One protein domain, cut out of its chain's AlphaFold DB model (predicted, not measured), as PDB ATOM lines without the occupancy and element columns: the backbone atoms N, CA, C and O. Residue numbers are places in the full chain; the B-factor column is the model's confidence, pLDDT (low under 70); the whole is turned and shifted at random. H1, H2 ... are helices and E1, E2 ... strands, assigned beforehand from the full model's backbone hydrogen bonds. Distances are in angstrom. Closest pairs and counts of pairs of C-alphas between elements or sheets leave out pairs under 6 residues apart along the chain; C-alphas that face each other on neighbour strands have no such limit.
ATOM      1  N   VAL A  11     -35.431  39.977 -38.346       96.44
ATOM      2  CA  VAL A  11     -36.729  39.298 -38.468       96.44
ATOM      3  C   VAL A  11     -36.523  37.806 -38.687       96.44
ATOM      4  O   VAL A  11     -35.533  37.405 -39.299       96.44
ATOM      5  N   ALA A  12     -37.430  36.975 -38.175       96.75
ATOM      6  CA  ALA A  12     -37.348  35.525 -38.327       96.75
ATOM      7  C   ALA A  12     -38.730  34.860 -38.448       96.75
ATOM      8  O   ALA A  12     -39.693  35.267 -37.795       96.75
ATOM      9  N   VAL A  13     -38.774  33.791 -39.246       97.12
ATOM     10  CA  VAL A  13     -39.816  32.748 -39.260       97.12
ATOM     11  C   VAL A  13     -39.163  31.407 -38.965       97.12
ATOM     12  O   VAL A  13     -37.945  31.270 -39.115       97.12
ATOM     13  N   LEU A  14     -39.960  30.424 -38.562       95.62
ATOM     14  CA  LEU A  14     -39.454  29.089 -38.291       95.62
ATOM     15  C   LEU A  14     -39.539  28.184 -39.522       95.62
ATOM     16  O   LEU A  14     -40.435  28.305 -40.353       95.62
ATOM     17  N   GLY A  15     -38.595  27.252 -39.610       92.81
ATOM     18  CA  GLY A  15     -38.611  26.113 -40.519       92.81
ATOM     19  C   GLY A  15     -38.955  24.805 -39.811       92.81
ATOM     20  O   GLY A  15     -38.932  24.700 -38.584       92.81
ATOM     21  N   ALA A  16     -39.189  23.750 -40.585       90.12
ATOM     22  CA  ALA A  16     -39.477  22.400 -40.109       90.12
ATOM     23  C   ALA A  16     -38.482  21.933 -39.036       90.12
ATOM     24  O   ALA A  16     -38.859  21.329 -38.028       90.12
ATOM     25  N   HIS A  17     -37.202  22.251 -39.243       88.94
ATOM     26  CA  HIS A  17     -36.099  21.849 -38.374       88.94
ATOM     27  C   HIS A  17     -35.961  22.663 -37.082       88.94
ATOM     28  O   HIS A  17     -35.143  22.303 -36.238       88.94
ATOM     29  N   ASP A  18     -36.799  23.678 -36.875       92.19
ATOM     30  CA  ASP A  18     -36.936  24.382 -35.595       92.19
ATOM     31  C   ASP A  18     -37.967  23.707 -34.673       92.19
ATOM     32  O   ASP A  18     -37.951  23.869 -33.446       92.19
ATOM     33  N   TYR A  19     -38.853  22.895 -35.257       91.94
ATOM     34  CA  TYR A  19     -39.848  22.090 -34.548       91.94
ATOM     35  C   TYR A  19     -39.398  20.646 -34.362       91.94
ATOM     36  O   TYR A  19     -39.678  20.035 -33.327       91.94
ATOM     37  N   TRP A  20     -38.683  20.106 -35.347       91.06
ATOM     38  CA  TRP A  20     -38.417  18.681 -35.453       91.06
ATOM     39  C   TRP A  20     -36.941  18.390 -35.704       91.06
ATOM     40  O   TRP A  20     -36.319  18.903 -36.635       91.06
ATOM     41  N   GLY A  21     -36.383  17.492 -34.894       86.19
ATOM     42  CA  GLY A  21     -35.025  17.006 -35.081       86.19
ATOM     43  C   GLY A  21     -34.867  16.275 -36.418       86.19
ATOM     44  O   GLY A  21     -35.844  15.744 -36.961       86.19
ATOM     45  N   PRO A  22     -33.640  16.213 -36.955       79.75
ATOM     46  CA  PRO A  22     -33.381  15.459 -38.169       79.75
ATOM     47  C   PRO A  22     -33.641  13.965 -37.922       79.75
ATOM     48  O   PRO A  22     -33.418  13.446 -36.826       79.75
ATOM     49  N   SER A  23     -34.103  13.270 -38.955       76.06
ATOM     50  CA  SER A  23     -34.302  11.819 -38.977       76.06
ATOM     51  C   SER A  23     -33.364  11.194 -40.009       76.06
ATOM     52  O   SER A  23     -32.982  11.854 -40.979       76.06
ATOM     53  N   LEU A  24     -32.974   9.932 -39.807       70.81
ATOM     54  CA  LEU A  24     -32.187   9.205 -40.803       70.81
ATOM     55  C   LEU A  24     -33.022   9.077 -42.086       70.81
ATOM     56  O   LEU A  24     -34.143   8.568 -42.054       70.81
ATOM     57  N   ARG A  25     -32.475   9.540 -43.211       66.50
ATOM     58  CA  ARG A  25     -33.110   9.448 -44.531       66.50
ATOM     59  C   ARG A  25     -32.180   8.726 -45.489       66.50
ATOM     60  O   ARG A  25     -30.968   8.916 -45.427       66.50
ATOM     61  N   ASN A  26     -32.750   7.924 -46.384       64.50
ATOM     62  CA  ASN A  26     -31.988   7.336 -47.477       64.50
ATOM     63  C   ASN A  26     -31.512   8.468 -48.413       64.50
ATOM     64  O   ASN A  26     -32.362   9.175 -48.956       64.50
ATOM     65  N   PRO A  27     -30.199   8.655 -48.634       62.75
ATOM     66  CA  PRO A  27     -29.684   9.719 -49.495       62.75
ATOM     67  C   PRO A  27     -30.229   9.662 -50.925       62.75
ATOM     68  O   PRO A  27     -30.417  10.703 -51.547       62.75
ATOM     69  N   LEU A  28     -30.538   8.462 -51.433       64.31
ATOM     70  CA  LEU A  28     -31.092   8.278 -52.775       64.31
ATOM     71  C   LEU A  28     -32.483   8.902 -52.917       64.31
ATOM     72  O   LEU A  28     -32.811   9.384 -53.996       64.31
ATOM     73  N   HIS A  29     -33.268   8.990 -51.834       64.31
ATOM     74  CA  HIS A  29     -34.584   9.640 -51.870       64.31
ATOM     75  C   HIS A  29     -34.502  11.122 -52.228       64.31
ATOM     76  O   HIS A  29     -35.460  11.641 -52.782       64.31
ATOM     77  N   TYR A  30     -33.359  11.781 -52.005       60.22
ATOM     78  CA  TYR A  30     -33.143  13.151 -52.466       60.22
ATOM     79  C   TYR A  30     -33.349  13.297 -53.985       60.22
ATOM     80  O   TYR A  30     -33.798  14.339 -54.452       60.22
ATOM     81  N   LEU A  31     -33.046  12.248 -54.756       62.31
ATOM     82  CA  LEU A  31     -33.151  12.240 -56.216       62.31
ATOM     83  C   LEU A  31     -34.515  11.759 -56.736       62.31
ATOM     84  O   LEU A  31     -34.862  12.086 -57.866       62.31
ATOM     85  N   VAL A  32     -35.266  10.973 -55.952       57.34
ATOM     86  CA  VAL A  32     -36.451  10.234 -56.445       57.34
ATOM     87  C   VAL A  32     -37.757  10.556 -55.718       57.34
ATOM     88  O   VAL A  32     -38.821  10.391 -56.306       57.34
ATOM     89  N   ALA A  33     -37.715  11.003 -54.461       53.66
ATOM     90  CA  ALA A  33     -38.911  11.199 -53.647       53.66
ATOM     91  C   ALA A  33     -39.131  12.684 -53.352       53.66
ATOM     92  O   ALA A  33     -38.271  13.350 -52.780       53.66
ATOM     93  N   ARG A  34     -40.313  13.194 -53.720       53.59
ATOM     94  CA  ARG A  34     -40.698  14.594 -53.476       53.59
ATOM     95  C   ARG A  34     -41.168  14.872 -52.051       53.59
ATOM     96  O   ARG A  34     -41.199  16.033 -51.663       53.59
ATOM     97  N   ASP A  35     -41.527  13.853 -51.273       53.59
ATOM     98  CA  ASP A  35     -41.993  14.066 -49.904       53.59
ATOM     99  C   ASP A  35     -41.968  12.750 -49.106       53.59
ATOM    100  O   ASP A  35     -42.701  11.813 -49.408       53.59
ATOM    101  N   GLU A  36     -41.137  12.674 -48.067       51.75
ATOM    102  CA  GLU A  36     -41.396  11.782 -46.936       51.75
ATOM    103  C   GLU A  36     -41.304  12.618 -45.662       51.75
ATOM    104  O   GLU A  36     -40.218  12.941 -45.168       51.75
ATOM    105  N   ARG A  37     -42.476  12.955 -45.122       60.38
ATOM    106  CA  ARG A  37     -42.675  13.704 -43.876       60.38
ATOM    107  C   ARG A  37     -42.301  12.858 -42.655       60.38
ATOM    108  O   ARG A  37     -43.132  12.544 -41.810       60.38
ATOM    109  N   ARG A  38     -41.039  12.434 -42.568       64.38
ATOM    110  CA  ARG A  38     -40.469  11.772 -41.389       64.38
ATOM    111  C   ARG A  38     -39.729  12.800 -40.553       64.38
ATOM    112  O   ARG A  38     -38.599  13.189 -40.872       64.38
ATOM    113  N   TYR A  39     -40.375  13.223 -39.480       73.50
ATOM    114  CA  TYR A  39     -39.819  14.128 -38.485       73.50
ATOM    115  C   TYR A  39     -39.193  13.330 -37.342       73.50
ATOM    116  O   TYR A  39     -39.718  12.294 -36.937       73.50
ATOM    117  N   GLY A  40     -38.033  13.780 -36.857       80.00
ATOM    118  CA  GLY A  40     -37.430  13.235 -35.644       80.00
ATOM    119  C   GLY A  40     -38.161  13.720 -34.390       80.00
ATOM    120  O   GLY A  40     -39.294  14.197 -34.440       80.00
ATOM    121  N   ARG A  41     -37.494  13.636 -33.234       88.56
ATOM    122  CA  ARG A  41     -38.063  14.121 -31.968       88.56
ATOM    123  C   ARG A  41     -38.464  15.596 -32.056       88.56
ATOM    124  O   ARG A  41     -37.765  16.391 -32.686       88.56
ATOM    125  N   ARG A  42     -39.524  15.974 -31.343       90.50
ATOM    126  CA  ARG A  42     -39.877  17.383 -31.161       90.50
ATOM    127  C   ARG A  42     -38.754  18.116 -30.425       90.50
ATOM    128  O   ARG A  42     -38.205  17.601 -29.448       90.50
ATOM    129  N   LEU A  43     -38.394  19.294 -30.916       92.62
ATOM    130  CA  LEU A  43     -37.347  20.131 -30.343       92.62
ATOM    131  C   LEU A  43     -37.914  21.101 -29.306       92.62
ATOM    132  O   LEU A  43     -39.123  21.300 -29.185       92.62
ATOM    133  N   GLN A  44     -37.014  21.727 -28.548       93.69
ATOM    134  CA  GLN A  44     -37.349  22.776 -27.587       93.69
ATOM    135  C   GLN A  44     -37.614  24.106 -28.315       93.69
ATOM    136  O   GLN A  44     -36.925  25.094 -28.071       93.69
ATOM    137  N   THR A  45     -38.599  24.145 -29.216       94.50
ATOM    138  CA  THR A  45     -38.909  25.325 -30.044       94.50
ATOM    139  C   THR A  45     -39.149  26.572 -29.197       94.50
ATOM    140  O   THR A  45     -38.648  27.638 -29.527       94.50
ATOM    141  N   ALA A  46     -39.816  26.437 -28.045       94.69
ATOM    142  CA  ALA A  46     -40.005  27.549 -27.110       94.69
ATOM    143  C   ALA A  46     -38.670  28.168 -26.655       94.69
ATOM    144  O   ALA A  46     -38.539  29.386 -26.613       94.69
ATOM    145  N   ARG A  47     -37.649  27.342 -26.388       95.81
ATOM    146  CA  ARG A  47     -36.315  27.819 -26.002       95.81
ATOM    147  C   ARG A  47     -35.620  28.556 -27.148       95.81
ATOM    148  O   ARG A  47     -34.969  29.564 -26.894       95.81
ATOM    149  N   LEU A  48     -35.752  28.068 -28.386       94.94
ATOM    150  CA  LEU A  48     -35.234  28.756 -29.573       94.94
ATOM    151  C   LEU A  48     -35.896  30.127 -29.741       94.94
ATOM    152  O   LEU A  48     -35.194  31.124 -29.878       94.94
ATOM    153  N   LEU A  49     -37.229  30.179 -29.672       95.00
ATOM    154  CA  LEU A  49     -38.003  31.414 -29.799       95.00
ATOM    155  C   LEU A  49     -37.599  32.441 -28.737       95.00
ATOM    156  O   LEU A  49     -37.259  33.570 -29.084       95.00
ATOM    157  N   SER A  50     -37.534  32.036 -27.463       95.25
ATOM    158  CA  SER A  50     -37.063  32.916 -26.388       95.25
ATOM    159  C   SER A  50     -35.626  33.391 -26.618       95.25
ATOM    160  O   SER A  50     -35.317  34.548 -26.348       95.25
ATOM    161  N   GLY A  51     -34.751  32.530 -27.147       94.81
ATOM    162  CA  GLY A  51     -33.376  32.891 -27.497       94.81
ATOM    163  C   GLY A  51     -33.291  33.921 -28.627       94.81
ATOM    164  O   GLY A  51     -32.546  34.890 -28.502       94.81
ATOM    165  N   LEU A  52     -34.071  33.751 -29.699       93.88
ATOM    166  CA  LEU A  52     -34.150  34.696 -30.818       93.88
ATOM    167  C   LEU A  52     -34.675  36.062 -30.359       93.88
ATOM    168  O   LEU A  52     -34.069  37.088 -30.664       93.88
ATOM    169  N   GLN A  53     -35.747  36.078 -29.565       93.56
ATOM    170  CA  GLN A  53     -36.305  37.314 -29.012       93.56
ATOM    171  C   GLN A  53     -35.316  38.014 -28.076       93.56
ATOM    172  O   GLN A  53     -35.086  39.212 -28.215       93.56
ATOM    173  N   ALA A  54     -34.667  37.270 -27.172       92.44
ATOM    174  CA  ALA A  54     -33.625  37.814 -26.299       92.44
ATOM    175  C   ALA A  54     -32.415  38.347 -27.086       92.44
ATOM    176  O   ALA A  54     -31.721  39.248 -26.620       92.44
ATOM    177  N   ALA A  55     -32.167  37.814 -28.286       91.44
ATOM    178  CA  ALA A  55     -31.137  38.293 -29.199       91.44
ATOM    179  C   ALA A  55     -31.572  39.501 -30.055       91.44
ATOM    180  O   ALA A  55     -30.734  40.027 -30.792       91.44
ATOM    181  N   GLY A  56     -32.829  39.951 -29.942       92.25
ATOM    182  CA  GLY A  56     -33.373  41.129 -30.623       92.25
ATOM    183  C   GLY A  56     -34.116  40.849 -31.934       92.25
ATOM    184  O   GLY A  56     -34.398  41.791 -32.670       92.25
ATOM    185  N   TYR A  57     -34.431  39.589 -32.251       95.00
ATOM    186  CA  TYR A  57     -35.223  39.262 -33.440       95.00
ATOM    187  C   TYR A  57     -36.718  39.502 -33.209       95.00
ATOM    188  O   TYR A  57     -37.286  39.083 -32.197       95.00
ATOM    189  N   VAL A  58     -37.369  40.090 -34.207       95.75
ATOM    190  CA  VAL A  58     -38.823  40.141 -34.338       95.75
ATOM    191  C   VAL A  58     -39.298  38.850 -35.003       95.75
ATOM    192  O   VAL A  58     -38.907  38.517 -36.122       95.75
ATOM    193  N   LEU A  59     -40.144  38.104 -34.302       96.44
ATOM    194  CA  LEU A  59     -40.736  36.876 -34.821       96.44
ATOM    195  C   LEU A  59     -42.002  37.210 -35.608       96.44
ATOM    196  O   LEU A  59     -42.966  37.718 -35.034       96.44
ATOM    197  N   VAL A  60     -42.010  36.878 -36.897       96.62
ATOM    198  CA  VAL A  60     -43.126  37.152 -37.818       96.62
ATOM    199  C   VAL A  60     -43.811  35.870 -38.304       96.62
ATOM    200  O   VAL A  60     -44.446  35.855 -39.347       96.62
ATOM    201  N   ASP A  61     -43.703  34.772 -37.553       94.88
ATOM    202  CA  ASP A  61     -44.340  33.494 -37.893       94.88
ATOM    203  C   ASP A  61     -45.875  33.605 -37.834       94.88
ATOM    204  O   ASP A  61     -46.444  33.793 -36.754       94.88
ATOM    205  N   ASN A  62     -46.529  33.528 -39.000       97.62
ATOM    206  CA  ASN A  62     -47.968  33.759 -39.173       97.62
ATOM    207  C   ASN A  62     -48.426  35.115 -38.621       97.62
ATOM    208  O   ASN A  62     -49.472  35.224 -37.977       97.62
ATOM    209  N   ARG A  63     -47.610  36.153 -38.834       97.25
ATOM    210  CA  ARG A  63     -47.857  37.515 -38.347       97.25
ATOM    211  C   ARG A  63     -47.369  38.551 -39.345       97.25
ATOM    212  O   ARG A  63     -46.449  38.299 -40.118       97.25
ATOM    213  N   ARG A  64     -47.952  39.746 -39.259       96.94
ATOM    214  CA  ARG A  64     -47.518  40.949 -39.971       96.94
ATOM    215  C   ARG A  64     -47.215  42.062 -38.982       96.94
ATOM    216  O   ARG A  64     -47.907  42.196 -37.974       96.94
ATOM    217  N   GLN A  65     -46.181  42.840 -39.263       95.50
ATOM    218  CA  GLN A  65     -45.777  43.981 -38.464       95.50
ATOM    219  C   GLN A  65     -45.002  44.987 -39.317       95.50
ATOM    220  O   GLN A  65     -44.104  44.620 -40.070       95.50
ATOM    221  N   THR A  66     -45.289  46.272 -39.123       96.44
ATOM    222  CA  THR A  66     -44.468  47.358 -39.663       96.44
ATOM    223  C   THR A  66     -43.302  47.657 -38.723       96.44
ATOM    224  O   THR A  66     -43.483  47.786 -37.509       96.44
ATOM    225  N   LEU A  67     -42.098  47.726 -39.285       94.81
ATOM    226  CA  LEU A  67     -40.841  47.942 -38.579       94.81
ATOM    227  C   LEU A  67     -40.213  49.253 -39.041       94.81
ATOM    228  O   LEU A  67     -40.042  49.478 -40.237       94.81
ATOM    229  N   GLU A  68     -39.822  50.094 -38.090       93.25
ATOM    230  CA  GLU A  68     -39.100  51.328 -38.388       93.25
ATOM    231  C   GLU A  68     -37.651  51.013 -38.771       93.25
ATOM    232  O   GLU A  68     -36.928  50.337 -38.033       93.25
ATOM    233  N   THR A  69     -37.216  51.507 -39.929       91.69
ATOM    234  CA  THR A  69     -35.847  51.332 -40.424       91.69
ATOM    235  C   THR A  69     -35.263  52.672 -40.879       91.69
ATOM    236  O   THR A  69     -36.016  53.609 -41.141       91.69
ATOM    237  N   PRO A  70     -33.931  52.789 -41.048       88.50
ATOM    238  CA  PRO A  70     -33.326  53.999 -41.611       88.50
ATOM    239  C   PRO A  70     -33.809  54.360 -43.026       88.50
ATOM    240  O   PRO A  70     -33.668  55.508 -43.432       88.50
ATOM    241  N   ALA A  71     -34.368  53.401 -43.774       88.06
ATOM    242  CA  ALA A  71     -34.959  53.629 -45.094       88.06
ATOM    243  C   ALA A  71     -36.442  54.058 -45.032       88.06
ATOM    244  O   ALA A  71     -37.037  54.335 -46.070       88.06
ATOM    245  N   GLY A  72     -37.033  54.110 -43.835       93.00
ATOM    246  CA  GLY A  72     -38.461  54.318 -43.599       93.00
ATOM    247  C   GLY A  72     -39.168  53.056 -43.084       93.00
ATOM    248  O   GLY A  72     -38.512  52.039 -42.821       93.00
ATOM    249  N   PRO A  73     -40.501  53.106 -42.923       95.31
ATOM    250  CA  PRO A  73     -41.286  51.969 -42.458       95.31
ATOM    251  C   PRO A  73     -41.197  50.797 -43.442       95.31
ATOM    252  O   PRO A  73     -41.464  50.959 -44.632       95.31
ATOM    253  N   VAL A  74     -40.841  49.611 -42.955       96.12
ATOM    254  CA  VAL A  74     -40.838  48.359 -43.725       96.12
ATOM    255  C   VAL A  74     -41.928  47.459 -43.174       96.12
ATOM    256  O   VAL A  74     -41.920  47.099 -42.000       96.12
ATOM    257  N   ASP A  75     -42.871  47.086 -44.022       97.44
ATOM    258  CA  ASP A  75     -43.979  46.225 -43.649       97.44
ATOM    259  C   ASP A  75     -43.614  44.764 -43.890       97.44
ATOM    260  O   ASP A  75     -43.400  44.341 -45.024       97.44
ATOM    261  N   VAL A  76     -43.492  43.998 -42.811       97.88
ATOM    262  CA  VAL A  76     -43.013  42.620 -42.853       97.88
ATOM    263  C   VAL A  76     -44.152  41.681 -42.508       97.88
ATOM    264  O   VAL A  76     -44.766  41.823 -41.454       97.88
ATOM    265  N   ALA A  77     -44.393  40.674 -43.339       98.31
ATOM    266  CA  ALA A  77     -45.254  39.553 -42.985       98.31
ATOM    267  C   ALA A  77     -44.505  38.239 -43.141       98.31
ATOM    268  O   ALA A  77     -43.747  38.051 -44.091       98.31
ATOM    269  N   GLY A  78     -44.743  37.316 -42.219       98.25
ATOM    270  CA  GLY A  78     -44.231  35.966 -42.327       98.25
ATOM    271  C   GLY A  78     -45.318  34.915 -42.195       98.25
ATOM    272  O   GLY A  78     -46.358  35.118 -41.567       98.25
ATOM    273  N   LEU A  79     -45.049  33.763 -42.796       98.50
ATOM    274  CA  LEU A  79     -45.860  32.560 -42.671       98.50
ATOM    275  C   LEU A  79     -45.009  31.446 -42.070       98.50
ATOM    276  O   LEU A  79     -43.817  31.336 -42.370       98.50
ATOM    277  N   GLY A  80     -45.638  30.630 -41.224       97.12
ATOM    278  CA  GLY A  80     -45.033  29.398 -40.731       97.12
ATOM    279  C   GLY A  80     -44.718  28.444 -41.882       97.12
ATOM    280  O   GLY A  80     -45.236  28.591 -42.988       97.12
ATOM    281  N   ASP A  81     -43.848  27.467 -41.635       95.88
ATOM    282  CA  ASP A  81     -43.313  26.626 -42.706       95.88
ATOM    283  C   ASP A  81     -44.393  25.763 -43.401       95.88
ATOM    284  O   ASP A  81     -44.947  24.842 -42.777       95.88
ATOM    285  N   PRO A  82     -44.666  25.989 -44.703       93.62
ATOM    286  CA  PRO A  82     -45.622  25.185 -45.455       93.62
ATOM    287  C   PRO A  82     -45.181  23.741 -45.675       93.62
ATOM    288  O   PRO A  82     -46.029  22.860 -45.832       93.62
ATOM    289  N   HIS A  83     -43.882  23.446 -45.577       90.31
ATOM    290  CA  HIS A  83     -43.379  22.078 -45.675       90.31
ATOM    291  C   HIS A  83     -43.932  21.163 -44.564       90.31
ATOM    292  O   HIS A  83     -44.047  19.949 -44.739       90.31
ATOM    293  N   VAL A  84     -44.321  21.744 -43.422       91.38
ATOM    294  CA  VAL A  84     -44.937  21.030 -42.290       91.38
ATOM    295  C   VAL A  84     -46.398  21.423 -42.051       91.38
ATOM    296  O   VAL A  84     -46.953  21.068 -41.013       91.38
ATOM    297  N   ALA A  85     -47.026  22.108 -43.012       93.88
ATOM    298  CA  ALA A  85     -48.393  22.623 -42.924       93.88
ATOM    299  C   ALA A  85     -48.630  23.593 -41.740       93.88
ATOM    300  O   ALA A  85     -49.664  23.524 -41.070       93.88
ATOM    301  N   TYR A  86     -47.641  24.437 -41.409       95.94
ATOM    302  CA  TYR A  86     -47.724  25.406 -40.300       95.94
ATOM    303  C   TYR A  86     -48.002  26.844 -40.745       95.94
ATOM    304  O   TYR A  86     -48.192  27.717 -39.894       95.94
ATOM    305  N   GLN A  87     -48.057  27.094 -42.046       96.50
ATOM    306  CA  GLN A  87     -48.606  28.313 -42.618       96.50
ATOM    307  C   GLN A  87     -50.074  28.475 -42.195       96.50
ATOM    308  O   GLN A  87     -50.880  27.556 -42.316       96.50
ATOM    309  N   ARG A  88     -50.405  29.657 -41.677       97.81
ATOM    310  CA  ARG A  88     -51.745  30.071 -41.248       97.81
ATOM    311  C   ARG A  88     -52.040  31.460 -41.804       97.81
ATOM    312  O   ARG A  88     -52.045  32.431 -41.043       97.81
ATOM    313  N   PRO A  89     -52.222  31.596 -43.127       97.12
ATOM    314  CA  PRO A  89     -52.546  32.886 -43.730       97.12
ATOM    315  C   PRO A  89     -53.819  33.503 -43.138       97.12
ATOM    316  O   PRO A  89     -53.917  34.719 -43.057       97.12
ATOM    317  N   GLU A  90     -54.760  32.694 -42.653       96.62
ATOM    318  CA  GLU A  90     -55.976  33.143 -41.973       96.62
ATOM    319  C   GLU A  90     -55.726  33.842 -40.627       96.62
ATOM    320  O   GLU A  90     -56.587  34.575 -40.150       96.62
ATOM    321  N   ALA A  91     -54.562  33.620 -40.009       96.62
ATOM    322  CA  ALA A  91     -54.178  34.250 -38.747       96.62
ATOM    323  C   ALA A  91     -53.450  35.592 -38.942       96.62
ATOM    324  O   ALA A  91     -53.196  36.301 -37.967       96.62
ATOM    325  N   VAL A  92     -53.099  35.933 -40.186       97.50
ATOM    326  CA  VAL A  92     -52.396  37.168 -40.530       97.50
ATOM    327  C   VAL A  92     -53.412  38.249 -40.884       97.50
ATOM    328  O   VAL A  92     -54.300  38.042 -41.708       97.50
ATOM    329  N   ASP A  93     -53.254  39.433 -40.294       95.56
ATOM    330  CA  ASP A  93     -53.972  40.622 -40.746       95.56
ATOM    331  C   ASP A  93     -53.344  41.140 -42.049       95.56
ATOM    332  O   ASP A  93     -52.245  41.702 -42.071       95.56
ATOM    333  N   TRP A  94     -54.046  40.923 -43.159       96.12
ATOM    334  CA  TRP A  94     -53.612  41.361 -44.481       96.12
ATOM    335  C   TRP A  94     -54.067  42.777 -44.847       96.12
ATOM    336  O   TRP A  94     -53.804  43.222 -45.971       96.12
ATOM    337  N   SER A  95     -54.701  43.513 -43.928       92.81
ATOM    338  CA  SER A  95     -55.038  44.917 -44.161       92.81
ATOM    339  C   SER A  95     -53.778  45.727 -44.507       92.81
ATOM    340  O   SER A  95     -52.710  45.476 -43.944       92.81
ATOM    341  N   PRO A  96     -53.835  46.645 -45.489       87.19
ATOM    342  CA  PRO A  96     -52.672  47.441 -45.860       87.19
ATOM    343  C   PRO A  96     -52.082  48.182 -44.655       87.19
ATOM    344  O   PRO A  96     -52.822  48.691 -43.811       87.19
ATOM    345  N   ALA A  97     -50.750  48.284 -44.608       86.69
ATOM    346  CA  ALA A  97     -50.074  49.122 -43.626       86.69
ATOM    347  C   ALA A  97     -50.604  50.566 -43.681       86.69
ATOM    348  O   ALA A  97     -51.012  51.068 -44.731       86.69
ATOM    349  N   LYS A  98     -50.616  51.237 -42.527       84.06
ATOM    350  CA  LYS A  98     -51.076  52.625 -42.436       84.06
ATOM    351  C   LYS A  98     -50.015  53.556 -43.022       84.06
ATOM    352  O   LYS A  98     -48.952  53.708 -42.430       84.06
ATOM    353  N   GLY A  99     -50.349  54.221 -44.125       86.00
ATOM    354  CA  GLY A  99     -49.454  55.151 -44.815       86.00
ATOM    355  C   GLY A  99     -48.519  54.466 -45.811       86.00
ATOM    356  O   GLY A  99     -48.642  53.271 -46.087       86.00
ATOM    357  N   ASP A 100     -47.598  55.248 -46.365       90.62
ATOM    358  CA  ASP A 100     -46.605  54.746 -47.310       90.62
ATOM    359  C   ASP A 100     -45.497  53.982 -46.578       90.62
ATOM    360  O   ASP A 100     -45.009  54.400 -45.526       90.62
ATOM    361  N   VAL A 101     -45.090  52.855 -47.159       94.81
ATOM    362  CA  VAL A 101     -44.002  52.008 -46.660       94.81
ATOM    363  C   VAL A 101     -42.893  51.952 -47.700       94.81
ATOM    364  O   VAL A 101     -43.158  51.952 -48.901       94.81
ATOM    365  N   ALA A 102     -41.648  51.886 -47.240       94.62
ATOM    366  CA  ALA A 102     -40.473  51.787 -48.096       94.62
ATOM    367  C   ALA A 102     -40.380  50.425 -48.806       94.62
ATOM    368  O   ALA A 102     -39.816  50.336 -49.894       94.62
ATOM    369  N   LEU A 103     -40.905  49.368 -48.175       95.50
ATOM    370  CA  LEU A 103     -40.871  47.995 -48.678       95.50
ATOM    371  C   LEU A 103     -41.933  47.136 -47.984       95.50
ATOM    372  O   LEU A 103     -42.088  47.216 -46.764       95.50
ATOM    373  N   ARG A 104     -42.594  46.257 -48.741       97.12
ATOM    374  CA  ARG A 104     -43.393  45.132 -48.239       97.12
ATOM    375  C   ARG A 104     -42.607  43.832 -48.398       97.12
ATOM    376  O   ARG A 104     -42.405  43.344 -49.511       97.12
ATOM    377  N   LEU A 105     -42.157  43.274 -47.279       97.94
ATOM    378  CA  LEU A 105     -41.255  42.127 -47.204       97.94
ATOM    379  C   LEU A 105     -41.975  40.876 -46.686       97.94
ATOM    380  O   LEU A 105     -42.422  40.825 -45.543       97.94
ATOM    381  N   GLY A 106     -42.049  39.844 -47.519       98.44
ATOM    382  CA  GLY A 106     -42.539  38.526 -47.144       98.44
ATOM    383  C   GLY A 106     -41.405  37.636 -46.641       98.44
ATOM    384  O   GLY A 106     -40.303  37.641 -47.195       98.44
ATOM    385  N   LEU A 107     -41.666  36.840 -45.608       98.50
ATOM    386  CA  LEU A 107     -40.709  35.879 -45.068       98.50
ATOM    387  C   LEU A 107     -41.362  34.501 -44.915       98.50
ATOM    388  O   LEU A 107     -42.385  34.348 -44.254       98.50
ATOM    389  N   VAL A 108     -40.768  33.473 -45.517       98.44
ATOM    390  CA  VAL A 108     -41.245  32.089 -45.374       98.44
ATOM    391  C   VAL A 108     -40.077  31.124 -45.481       98.44
ATOM    392  O   VAL A 108     -39.170  31.333 -46.282       98.44
ATOM    393  N   HIS A 109     -40.064  30.056 -44.683       97.44
ATOM    394  CA  HIS A 109     -38.959  29.099 -44.747       97.44
ATOM    395  C   HIS A 109     -38.896  28.401 -46.112       97.44
ATOM    396  O   HIS A 109     -37.863  28.451 -46.784       97.44
ATOM    397  N   ALA A 110     -40.013  27.801 -46.534       95.88
ATOM    398  CA  ALA A 110     -40.135  27.077 -47.791       95.88
ATOM    399  C   ALA A 110     -41.010  27.836 -48.807       95.88
ATOM    400  O   ALA A 110     -42.177  28.105 -48.520       95.88
ATOM    401  N   PRO A 111     -40.488  28.173 -50.000       96.44
ATOM    402  CA  PRO A 111     -41.202  28.991 -50.978       96.44
ATOM    403  C   PRO A 111     -42.148  28.145 -51.841       96.44
ATOM    404  O   PRO A 111     -41.902  27.959 -53.029       96.44
ATOM    405  N   TYR A 112     -43.203  27.593 -51.245       96.69
ATOM    406  CA  TYR A 112     -44.238  26.889 -52.008       96.69
ATOM    407  C   TYR A 112     -45.098  27.867 -52.816       96.69
ATOM    408  O   TYR A 112     -45.291  29.012 -52.403       96.69
ATOM    409  N   VAL A 113     -45.651  27.427 -53.949       97.06
ATOM    410  CA  VAL A 113     -46.461  28.296 -54.823       97.06
ATOM    411  C   VAL A 113     -47.606  28.946 -54.045       97.06
ATOM    412  O   VAL A 113     -47.767  30.158 -54.124       97.06
ATOM    413  N   GLU A 114     -48.332  28.194 -53.214       96.31
ATOM    414  CA  GLU A 114     -49.482  28.709 -52.449       96.31
ATOM    415  C   GLU A 114     -49.146  29.900 -51.525       96.31
ATOM    416  O   GLU A 114     -49.922  30.856 -51.409       96.31
ATOM    417  N   VAL A 115     -47.975  29.884 -50.876       97.25
ATOM    418  CA  VAL A 115     -47.564  30.959 -49.961       97.25
ATOM    419  C   VAL A 115     -47.081  32.171 -50.747       97.25
ATOM    420  O   VAL A 115     -47.375  33.304 -50.373       97.25
ATOM    421  N   LEU A 116     -46.413  31.948 -51.880       98.31
ATOM    422  CA  LEU A 116     -46.002  33.022 -52.779       98.31
ATOM    423  C   LEU A 116     -47.211  33.699 -53.430       98.31
ATOM    424  O   LEU A 116     -47.243  34.921 -53.506       98.31
ATOM    425  N   GLU A 117     -48.238  32.938 -53.820       97.62
ATOM    426  CA  GLU A 117     -49.508  33.486 -54.311       97.62
ATOM    427  C   GLU A 117     -50.225  34.331 -53.261       97.62
ATOM    428  O   GLU A 117     -50.899  35.301 -53.607       97.62
ATOM    429  N   THR A 118     -50.090  33.976 -51.982       97.75
ATOM    430  CA  THR A 118     -50.641  34.770 -50.881       97.75
ATOM    431  C   THR A 118     -49.931  36.122 -50.787       97.75
ATOM    432  O   THR A 118     -50.593  37.158 -50.793       97.75
ATOM    433  N   PHE A 119     -48.594  36.141 -50.778       98.06
ATOM    434  CA  PHE A 119     -47.822  37.390 -50.763       98.06
ATOM    435  C   PHE A 119     -48.063  38.253 -52.013       98.06
ATOM    436  O   PHE A 119     -48.289  39.455 -51.890       98.06
ATOM    437  N   ASP A 120     -48.087  37.639 -53.198       97.56
ATOM    438  CA  ASP A 120     -48.377  38.289 -54.484       97.56
ATOM    439  C   ASP A 120     -49.755  38.975 -54.463       97.56
ATOM    440  O   ASP A 120     -49.876  40.167 -54.741       97.56
ATOM    441  N   ARG A 121     -50.796  38.263 -54.005       96.44
ATOM    442  CA  ARG A 121     -52.163  38.800 -53.877       96.44
ATOM    443  C   ARG A 121     -52.252  40.001 -52.935       96.44
ATOM    444  O   ARG A 121     -53.099  40.868 -53.135       96.44
ATOM    445  N   HIS A 122     -51.405  40.046 -51.911       95.88
ATOM    446  CA  HIS A 122     -51.358  41.140 -50.941       95.88
ATOM    447  C   HIS A 122     -50.338  42.232 -51.296       95.88
ATOM    448  O   HIS A 122     -50.104  43.132 -50.487       95.88
ATOM    449  N   GLY A 123     -49.780  42.193 -52.512       95.00
ATOM    450  CA  GLY A 123     -48.949  43.256 -53.070       95.00
ATOM    451  C   GLY A 123     -47.584  43.380 -52.403       95.00
ATOM    452  O   GLY A 123     -47.079  44.491 -52.266       95.00
ATOM    453  N   PHE A 124     -47.012  42.270 -51.934       97.00
ATOM    454  CA  PHE A 124     -45.648  42.264 -51.411       97.00
ATOM    455  C   PHE A 124     -44.630  42.477 -52.533       97.00
ATOM    456  O   PHE A 124     -44.804  41.981 -53.642       97.00
ATOM    457  N   ASP A 125     -43.547  43.191 -52.227       96.56
ATOM    458  CA  ASP A 125     -42.527  43.554 -53.213       96.56
ATOM    459  C   ASP A 125     -41.456  42.459 -53.340       96.56
ATOM    460  O   ASP A 125     -40.939  42.184 -54.426       96.56
ATOM    461  N   LEU A 126     -41.116  41.820 -52.214       98.12
ATOM    462  CA  LEU A 126     -40.039  40.839 -52.100       98.12
ATOM    463  C   LEU A 126     -40.392  39.759 -51.077       98.12
ATOM    464  O   LEU A 126     -40.724  40.081 -49.941       98.12
ATOM    465  N   VAL A 127     -40.234  38.484 -51.438       98.69
ATOM    466  CA  VAL A 127     -40.213  37.354 -50.498       98.69
ATOM    467  C   VAL A 127     -38.787  36.838 -50.335       98.69
ATOM    468  O   VAL A 127     -38.090  36.570 -51.317       98.69
ATOM    469  N   LEU A 128     -38.372  36.643 -49.085       98.56
ATOM    470  CA  LEU A 128     -37.143  35.943 -48.729       98.56
ATOM    471  C   LEU A 128     -37.470  34.537 -48.234       98.56
ATOM    472  O   LEU A 128     -38.350  34.354 -47.390       98.56
ATOM    473  N   SER A 129     -36.729  33.547 -48.728       97.56
ATOM    474  CA  SER A 129     -36.899  32.162 -48.304       97.56
ATOM    475  C   SER A 129     -35.606  31.353 -48.299       97.56
ATOM    476  O   SER A 129     -34.549  31.789 -48.763       97.56
ATOM    477  N   GLY A 130     -35.703  30.130 -47.781       94.06
ATOM    478  CA  GLY A 130     -34.641  29.132 -47.794       94.06
ATOM    479  C   GLY A 130     -35.166  27.781 -48.269       94.06
ATOM    480  O   GLY A 130     -35.707  27.683 -49.373       94.06
ATOM    481  N   HIS A 131     -34.990  26.752 -47.429       93.38
ATOM    482  CA  HIS A 131     -35.483  25.370 -47.576       93.38
ATOM    483  C   HIS A 131     -34.907  24.544 -48.734       93.38
ATOM    484  O   HIS A 131     -34.578  23.375 -48.563       93.38
ATOM    485  N   THR A 132     -34.719  25.118 -49.918       89.44
ATOM    486  CA  THR A 132     -34.245  24.377 -51.099       89.44
ATOM    487  C   THR A 132     -32.774  23.961 -50.999       89.44
ATOM    488  O   THR A 132     -32.311  23.132 -51.785       89.44
ATOM    489  N   HIS A 133     -32.011  24.591 -50.096       90.19
ATOM    490  CA  HIS A 133     -30.556  24.464 -49.975       90.19
ATOM    491  C   HIS A 133     -29.806  24.684 -51.307       90.19
ATOM    492  O   HIS A 133     -28.747  24.101 -51.551       90.19
ATOM    493  N   GLY A 134     -30.372  25.486 -52.218       88.31
ATOM    494  CA  GLY A 134     -29.823  25.697 -53.560       88.31
ATOM    495  C   GLY A 134     -29.947  24.505 -54.509       88.31
ATOM    496  O   GLY A 134     -29.353  24.524 -55.594       88.31
ATOM    497  N   GLY A 135     -30.718  23.489 -54.115       88.94
ATOM    498  CA  GLY A 135     -30.860  22.216 -54.810       88.94
ATOM    499  C   GLY A 135     -29.690  21.256 -54.607       88.94
ATOM    500  O   GLY A 135     -29.595  20.342 -55.409       88.94
ATOM    501  N   GLN A 136     -28.825  21.496 -53.595       86.06
ATOM    502  CA  GLN A 136     -27.625  20.769 -53.097       86.06
ATOM    503  C   GLN A 136     -26.737  20.012 -54.101       86.06
ATOM    504  O   GLN A 136     -25.517  20.150 -54.039       86.06
ATOM    505  N   LEU A 137     -27.308  19.203 -54.985       89.19
ATOM    506  CA  LEU A 137     -26.684  18.544 -56.122       89.19
ATOM    507  C   LEU A 137     -26.981  19.317 -57.408       89.19
ATOM    508  O   LEU A 137     -28.101  19.322 -57.928       89.19
ATOM    509  N   ARG A 138     -25.945  19.971 -57.932       92.19
ATOM    510  CA  ARG A 138     -26.028  20.756 -59.160       92.19
ATOM    511  C   ARG A 138     -25.069  20.218 -60.211       92.19
ATOM    512  O   ARG A 138     -23.959  19.804 -59.895       92.19
ATOM    513  N   VAL A 139     -25.475  20.283 -61.471       92.19
ATOM    514  CA  VAL A 139     -24.598  20.022 -62.614       92.19
ATOM    515  C   VAL A 139     -24.023  21.360 -63.090       92.19
ATOM    516  O   VAL A 139     -24.802  22.284 -63.356       92.19
ATOM    517  N   PRO A 140     -22.687  21.514 -63.182       90.31
ATOM    518  CA  PRO A 140     -22.073  22.716 -63.741       90.31
ATOM    519  C   PRO A 140     -22.659  23.049 -65.120       90.31
ATOM    520  O   PRO A 140     -22.773  22.178 -65.973       90.31
ATOM    521  N   GLY A 141     -23.081  24.298 -65.321       89.00
ATOM    522  CA  GLY A 141     -23.727  24.755 -66.559       89.00
ATOM    523  C   GLY A 141     -25.235  24.475 -66.674       89.00
ATOM    524  O   GLY A 141     -25.911  25.220 -67.372       89.00
ATOM    525  N   LEU A 142     -25.786  23.485 -65.958       90.12
ATOM    526  CA  LEU A 142     -27.212  23.118 -66.039       90.12
ATOM    527  C   LEU A 142     -28.030  23.562 -64.814       90.12
ATOM    528  O   LEU A 142     -29.169  24.000 -64.949       90.12
ATOM    529  N   GLY A 143     -27.453  23.495 -63.611       92.50
ATOM    530  CA  GLY A 143     -28.117  23.906 -62.370       92.50
ATOM    531  C   GLY A 143     -28.566  22.742 -61.484       92.50
ATOM    532  O   GLY A 143     -27.945  21.685 -61.489       92.50
ATOM    533  N   ALA A 144     -29.576  22.978 -60.641       92.81
ATOM    534  CA  ALA A 144     -30.069  21.994 -59.674       92.81
ATOM    535  C   ALA A 144     -30.739  20.805 -60.366       92.81
ATOM    536  O   ALA A 144     -31.457  21.000 -61.341       92.81
ATOM    537  N   LEU A 145     -30.534  19.601 -59.830       89.69
ATOM    538  CA  LEU A 145     -31.213  18.389 -60.304       89.69
ATOM    539  C   LEU A 145     -32.580  18.190 -59.645       89.69
ATOM    540  O   LEU A 145     -33.468  17.566 -60.216       89.69
ATOM    541  N   THR A 146     -32.739  18.726 -58.440       86.75
ATOM    542  CA  THR A 146     -33.947  18.620 -57.630       86.75
ATOM    543  C   THR A 146     -34.061  19.843 -56.726       86.75
ATOM    544  O   THR A 146     -33.064  20.488 -56.382       86.75
ATOM    545  N   ASN A 147     -35.284  20.173 -56.343       82.81
ATOM    546  CA  ASN A 147     -35.595  21.024 -55.213       82.81
ATOM    547  C   ASN A 147     -36.811  20.420 -54.512       82.81
ATOM    548  O   ASN A 147     -37.728  19.911 -55.145       82.81
ATOM    549  N   ASN A 148     -36.807  20.418 -53.184       84.06
ATOM    550  CA  ASN A 148     -37.892  19.826 -52.399       84.06
ATOM    551  C   ASN A 148     -39.064  20.813 -52.263       84.06
ATOM    552  O   ASN A 148     -39.518  21.097 -51.155       84.06
ATOM    553  N   THR A 149     -39.487  21.393 -53.390       88.19
ATOM    554  CA  THR A 149     -40.591  22.351 -53.518       88.19
ATOM    555  C   THR A 149     -41.343  22.113 -54.829       88.19
ATOM    556  O   THR A 149     -40.953  21.296 -55.659       88.19
ATOM    557  N   ASP A 150     -42.442  22.834 -55.020       92.50
ATOM    558  CA  ASP A 150     -43.227  22.893 -56.256       92.50
ATOM    559  C   ASP A 150     -42.743  23.994 -57.228       92.50
ATOM    560  O   ASP A 150     -43.384  24.256 -58.248       92.50
ATOM    561  N   LEU A 151     -41.584  24.611 -56.959       93.94
ATOM    562  CA  LEU A 151     -40.986  25.624 -57.829       93.94
ATOM    563  C   LEU A 151     -40.090  25.022 -58.919       93.94
ATOM    564  O   LEU A 151     -39.404  24.025 -58.694       93.94
ATOM    565  N   PRO A 152     -39.957  25.689 -60.079       94.31
ATOM    566  CA  PRO A 152     -38.952  25.336 -61.073       94.31
ATOM    567  C   PRO A 152     -37.525  25.294 -60.498       94.31
ATOM    568  O   PRO A 152     -37.116  26.186 -59.758       94.31
ATOM    569  N   LEU A 153     -36.709  24.328 -60.941       94.19
ATOM    570  CA  LEU A 153     -35.326  24.117 -60.468       94.19
ATOM    571  C   LEU A 153     -34.411  25.345 -60.606       94.19
ATOM    572  O   LEU A 153     -33.443  25.502 -59.854       94.19
ATOM    573  N   ARG A 154     -34.710  26.238 -61.557       94.19
ATOM    574  CA  ARG A 154     -33.981  27.501 -61.736       94.19
ATOM    575  C   ARG A 154     -34.161  28.463 -60.554       94.19
ATOM    576  O   ARG A 154     -33.275  29.267 -60.307       94.19
ATOM    577  N   GLN A 155     -35.265  28.348 -59.814       95.50
ATOM    578  CA  GLN A 155     -35.605  29.184 -58.655       95.50
ATOM    579  C   GLN A 155     -35.170  28.551 -57.329       95.50
ATOM    580  O   GLN A 155     -35.530  29.020 -56.258       95.50
ATOM    581  N   SER A 156     -34.355  27.495 -57.375       94.31
ATOM    582  CA  SER A 156     -33.821  26.860 -56.170       94.31
ATOM    583  C   SER A 156     -32.825  27.735 -55.413       94.31
ATOM    584  O   SER A 156     -32.507  27.405 -54.282       94.31
ATOM    585  N   ARG A 157     -32.272  28.795 -56.010       95.00
ATOM    586  CA  ARG A 157     -31.445  29.786 -55.305       95.00
ATOM    587  C   ARG A 157     -31.386  31.112 -56.049       95.00
ATOM    588  O   ARG A 157     -31.539  31.129 -57.268       95.00
ATOM    589  N   GLY A 158     -31.000  32.154 -55.326       96.12
ATOM    590  CA  GLY A 158     -30.771  33.489 -55.852       96.12
ATOM    591  C   GLY A 158     -32.065  34.265 -56.061       96.12
ATOM    592  O   GLY A 158     -33.154  33.810 -55.702       96.12
ATOM    593  N   LEU A 159     -31.907  35.445 -56.655       97.38
ATOM    594  CA  LEU A 159     -33.000  36.347 -56.972       97.38
ATOM    595  C   LEU A 159     -33.702  35.903 -58.259       97.38
ATOM    596  O   LEU A 159     -33.067  35.624 -59.277       97.38
ATOM    597  N   SER A 160     -35.025  35.848 -58.214       97.12
ATOM    598  CA  SER A 160     -35.886  35.501 -59.338       97.12
ATOM    599  C   SER A 160     -37.217  36.238 -59.238       97.12
ATOM    600  O   SER A 160     -37.522  36.862 -58.222       97.12
ATOM    601  N   ARG A 161     -38.021  36.163 -60.296       96.31
ATOM    602  CA  ARG A 161     -39.391  36.670 -60.295       96.31
ATOM    603  C   ARG A 161     -40.377  35.541 -60.031       96.31
ATOM    604  O   ARG A 161     -40.312  34.492 -60.678       96.31
ATOM    605  N   PHE A 162     -41.286  35.764 -59.092       96.12
ATOM    606  CA  PHE A 162     -42.521  35.006 -58.989       96.12
ATOM    607  C   PHE A 162     -43.608  35.845 -59.662       96.12
ATOM    608  O   PHE A 162     -43.990  36.886 -59.147       96.12
ATOM    609  N   ARG A 163     -44.058  35.422 -60.850       91.75
ATOM    610  CA  ARG A 163     -44.928  36.230 -61.732       91.75
ATOM    611  C   ARG A 163     -44.285  37.578 -62.097       91.75
ATOM    612  O   ARG A 163     -43.068  37.625 -62.259       91.75
ATOM    613  N   ALA A 164     -45.084  38.614 -62.349       86.94
ATOM    614  CA  ALA A 164     -44.600  39.895 -62.855       86.94
ATOM    615  C   ALA A 164     -43.952  40.741 -61.749       86.94
ATOM    616  O   ALA A 164     -42.791  41.139 -61.868       86.94
ATOM    617  N   ASP A 165     -44.678  40.959 -60.652       89.19
ATOM    618  CA  ASP A 165     -44.358  42.036 -59.716       89.19
ATOM    619  C   ASP A 165     -43.625  41.565 -58.457       89.19
ATOM    620  O   ASP A 165     -42.827  42.326 -57.907       89.19
ATOM    621  N   LEU A 166     -43.776  40.296 -58.057       97.38
ATOM    622  CA  LEU A 166     -43.156  39.788 -56.837       97.38
ATOM    623  C   LEU A 166     -41.718  39.300 -57.074       97.38
ATOM    624  O   LEU A 166     -41.452  38.373 -57.850       97.38
ATOM    625  N   TRP A 167     -40.761  39.896 -56.362       98.06
ATOM    626  CA  TRP A 167     -39.416  39.337 -56.264       98.06
ATOM    627  C   TRP A 167     -39.381  38.168 -55.281       98.06
ATOM    628  O   TRP A 167     -39.971  38.211 -54.208       98.06
ATOM    629  N   LEU A 168     -38.624  37.130 -55.626       98.50
ATOM    630  CA  LEU A 168     -38.332  35.996 -54.758       98.50
ATOM    631  C   LEU A 168     -36.823  35.816 -54.676       98.50
ATOM    632  O   LEU A 168     -36.176  35.556 -55.694       98.50
ATOM    633  N   HIS A 169     -36.272  35.877 -53.469       98.44
ATOM    634  CA  HIS A 169     -34.899  35.460 -53.209       98.44
ATOM    635  C   HIS A 169     -34.870  34.190 -52.366       98.44
ATOM    636  O   HIS A 169     -35.342  34.173 -51.229       98.44
ATOM    637  N   VAL A 170     -34.256  33.140 -52.913       97.75
ATOM    638  CA  VAL A 170     -34.072  31.862 -52.219       97.75
ATOM    639  C   VAL A 170     -32.602  31.705 -51.839       97.75
ATOM    640  O   VAL A 170     -31.735  31.575 -52.704       97.75
ATOM    641  N   SER A 171     -32.285  31.690 -50.549       96.75
ATOM    642  CA  SER A 171     -30.913  31.445 -50.096       96.75
ATOM    643  C   SER A 171     -30.559  29.958 -50.177       96.75
ATOM    644  O   SER A 171     -31.341  29.090 -49.781       96.75
TER     645      SER A 171
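What this domain is: This is residues 11 to 171 of the 205 residues of the protein "Metallophosphoesterase" of Euzebyales bacterium (UniProt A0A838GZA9). One strongly twisted sheet of six strands forms a wall, with H4 packed along one face, the long link of residues 80 to 102 looping over that same face, and no named helix on the opposite face. H3 and the short strand E1 sit beyond the E2 edge, while long loops, one of them holding H2, reach out past the ends where E3, E4 and E5 finish. The printed part has 161 residues with four named helices and seven named strands, in the order H1 H2 H3 E1 E2 E3 E4 H4 E5 E6 E7; the sheet runs E2 E3 E4 E5 E7 E6 and is mixed. The class is mixed, helices and strands, with 65 residues, under half, in named elements. The whole is compact, with a radius of gyration of the C-alphas of 16.5 A and spans of 51 by 39 by 28 A.

How they stand to each other: Begin at the edge strand E2, residues 63 to 69, which forms an antiparallel hairpin with E3, residues 72 to 79; look for N 65 and O 76, 2.8 A apart. E4, residues 103 to 108, is parallel to E3, with N 105 and O 75 at 2.8 A. E5, residues 126 to 129, is parallel to E4, with N 106 and O 126 at 2.8 A. E7, residues 166 to 170, is parallel to E5, with N 127 and O 167 at 2.8 A, and forms an antiparallel hairpin with the other edge strand, E6, residues 158 to 162, with N 160 and O 168 at 2.8 A. H4, residues 113 to 121, is on the sheet at a height of 7.4 A, over E5 and along the strands at 22 degrees on the local plane; its closest C-alphas to E5 are those of Leu 116 and Val 127, 7.6 A apart. E4, H4 and E5 form a strand-helix-strand unit, two parallel neighbour strands with a helix between, and its crossover is right-handed. E1, residues 57 to 59, pairs with no named strand, but residues 11 to 12 pair with its residues 58 to 59, parallel. H1, residues 16 to 19, and H3, residues 45 to 54, only just touch, with 3 pairs of C-alphas within 8 A, the closest being Tyr 19 and Thr 45 at 5.6 A. H2, residues 29 to 32, is apart from H1 and H3 and not on the sheet. In H3 and H4 every O i to N i+4 pair is within hydrogen-bond range; H1 and H2 are too short for such a pair.

Where its parts are: Find C-alpha 72 at (-38.461, 54.318, -43.599); from there E3 runs 23.0 A to C-alpha 79. E2 spans 18.4 A and E4 16.2 A. H3 begins at C-alpha 45, at (-38.909, 25.325, -30.044), and runs 14.1 A; E7 ends at C-alpha 170, at (-34.072, 31.862, -52.219).

The domain as a whole: The C-alphas of Asn 26 and Gly 99 are the two farthest apart, at 51.0 A. The printed part has no cut. The links H2 to H3, E3 to E4 and E5 to E6 are long. Mean pLDDT of the printed part is 90.6; look at residues 25 to 38 for the values under 70.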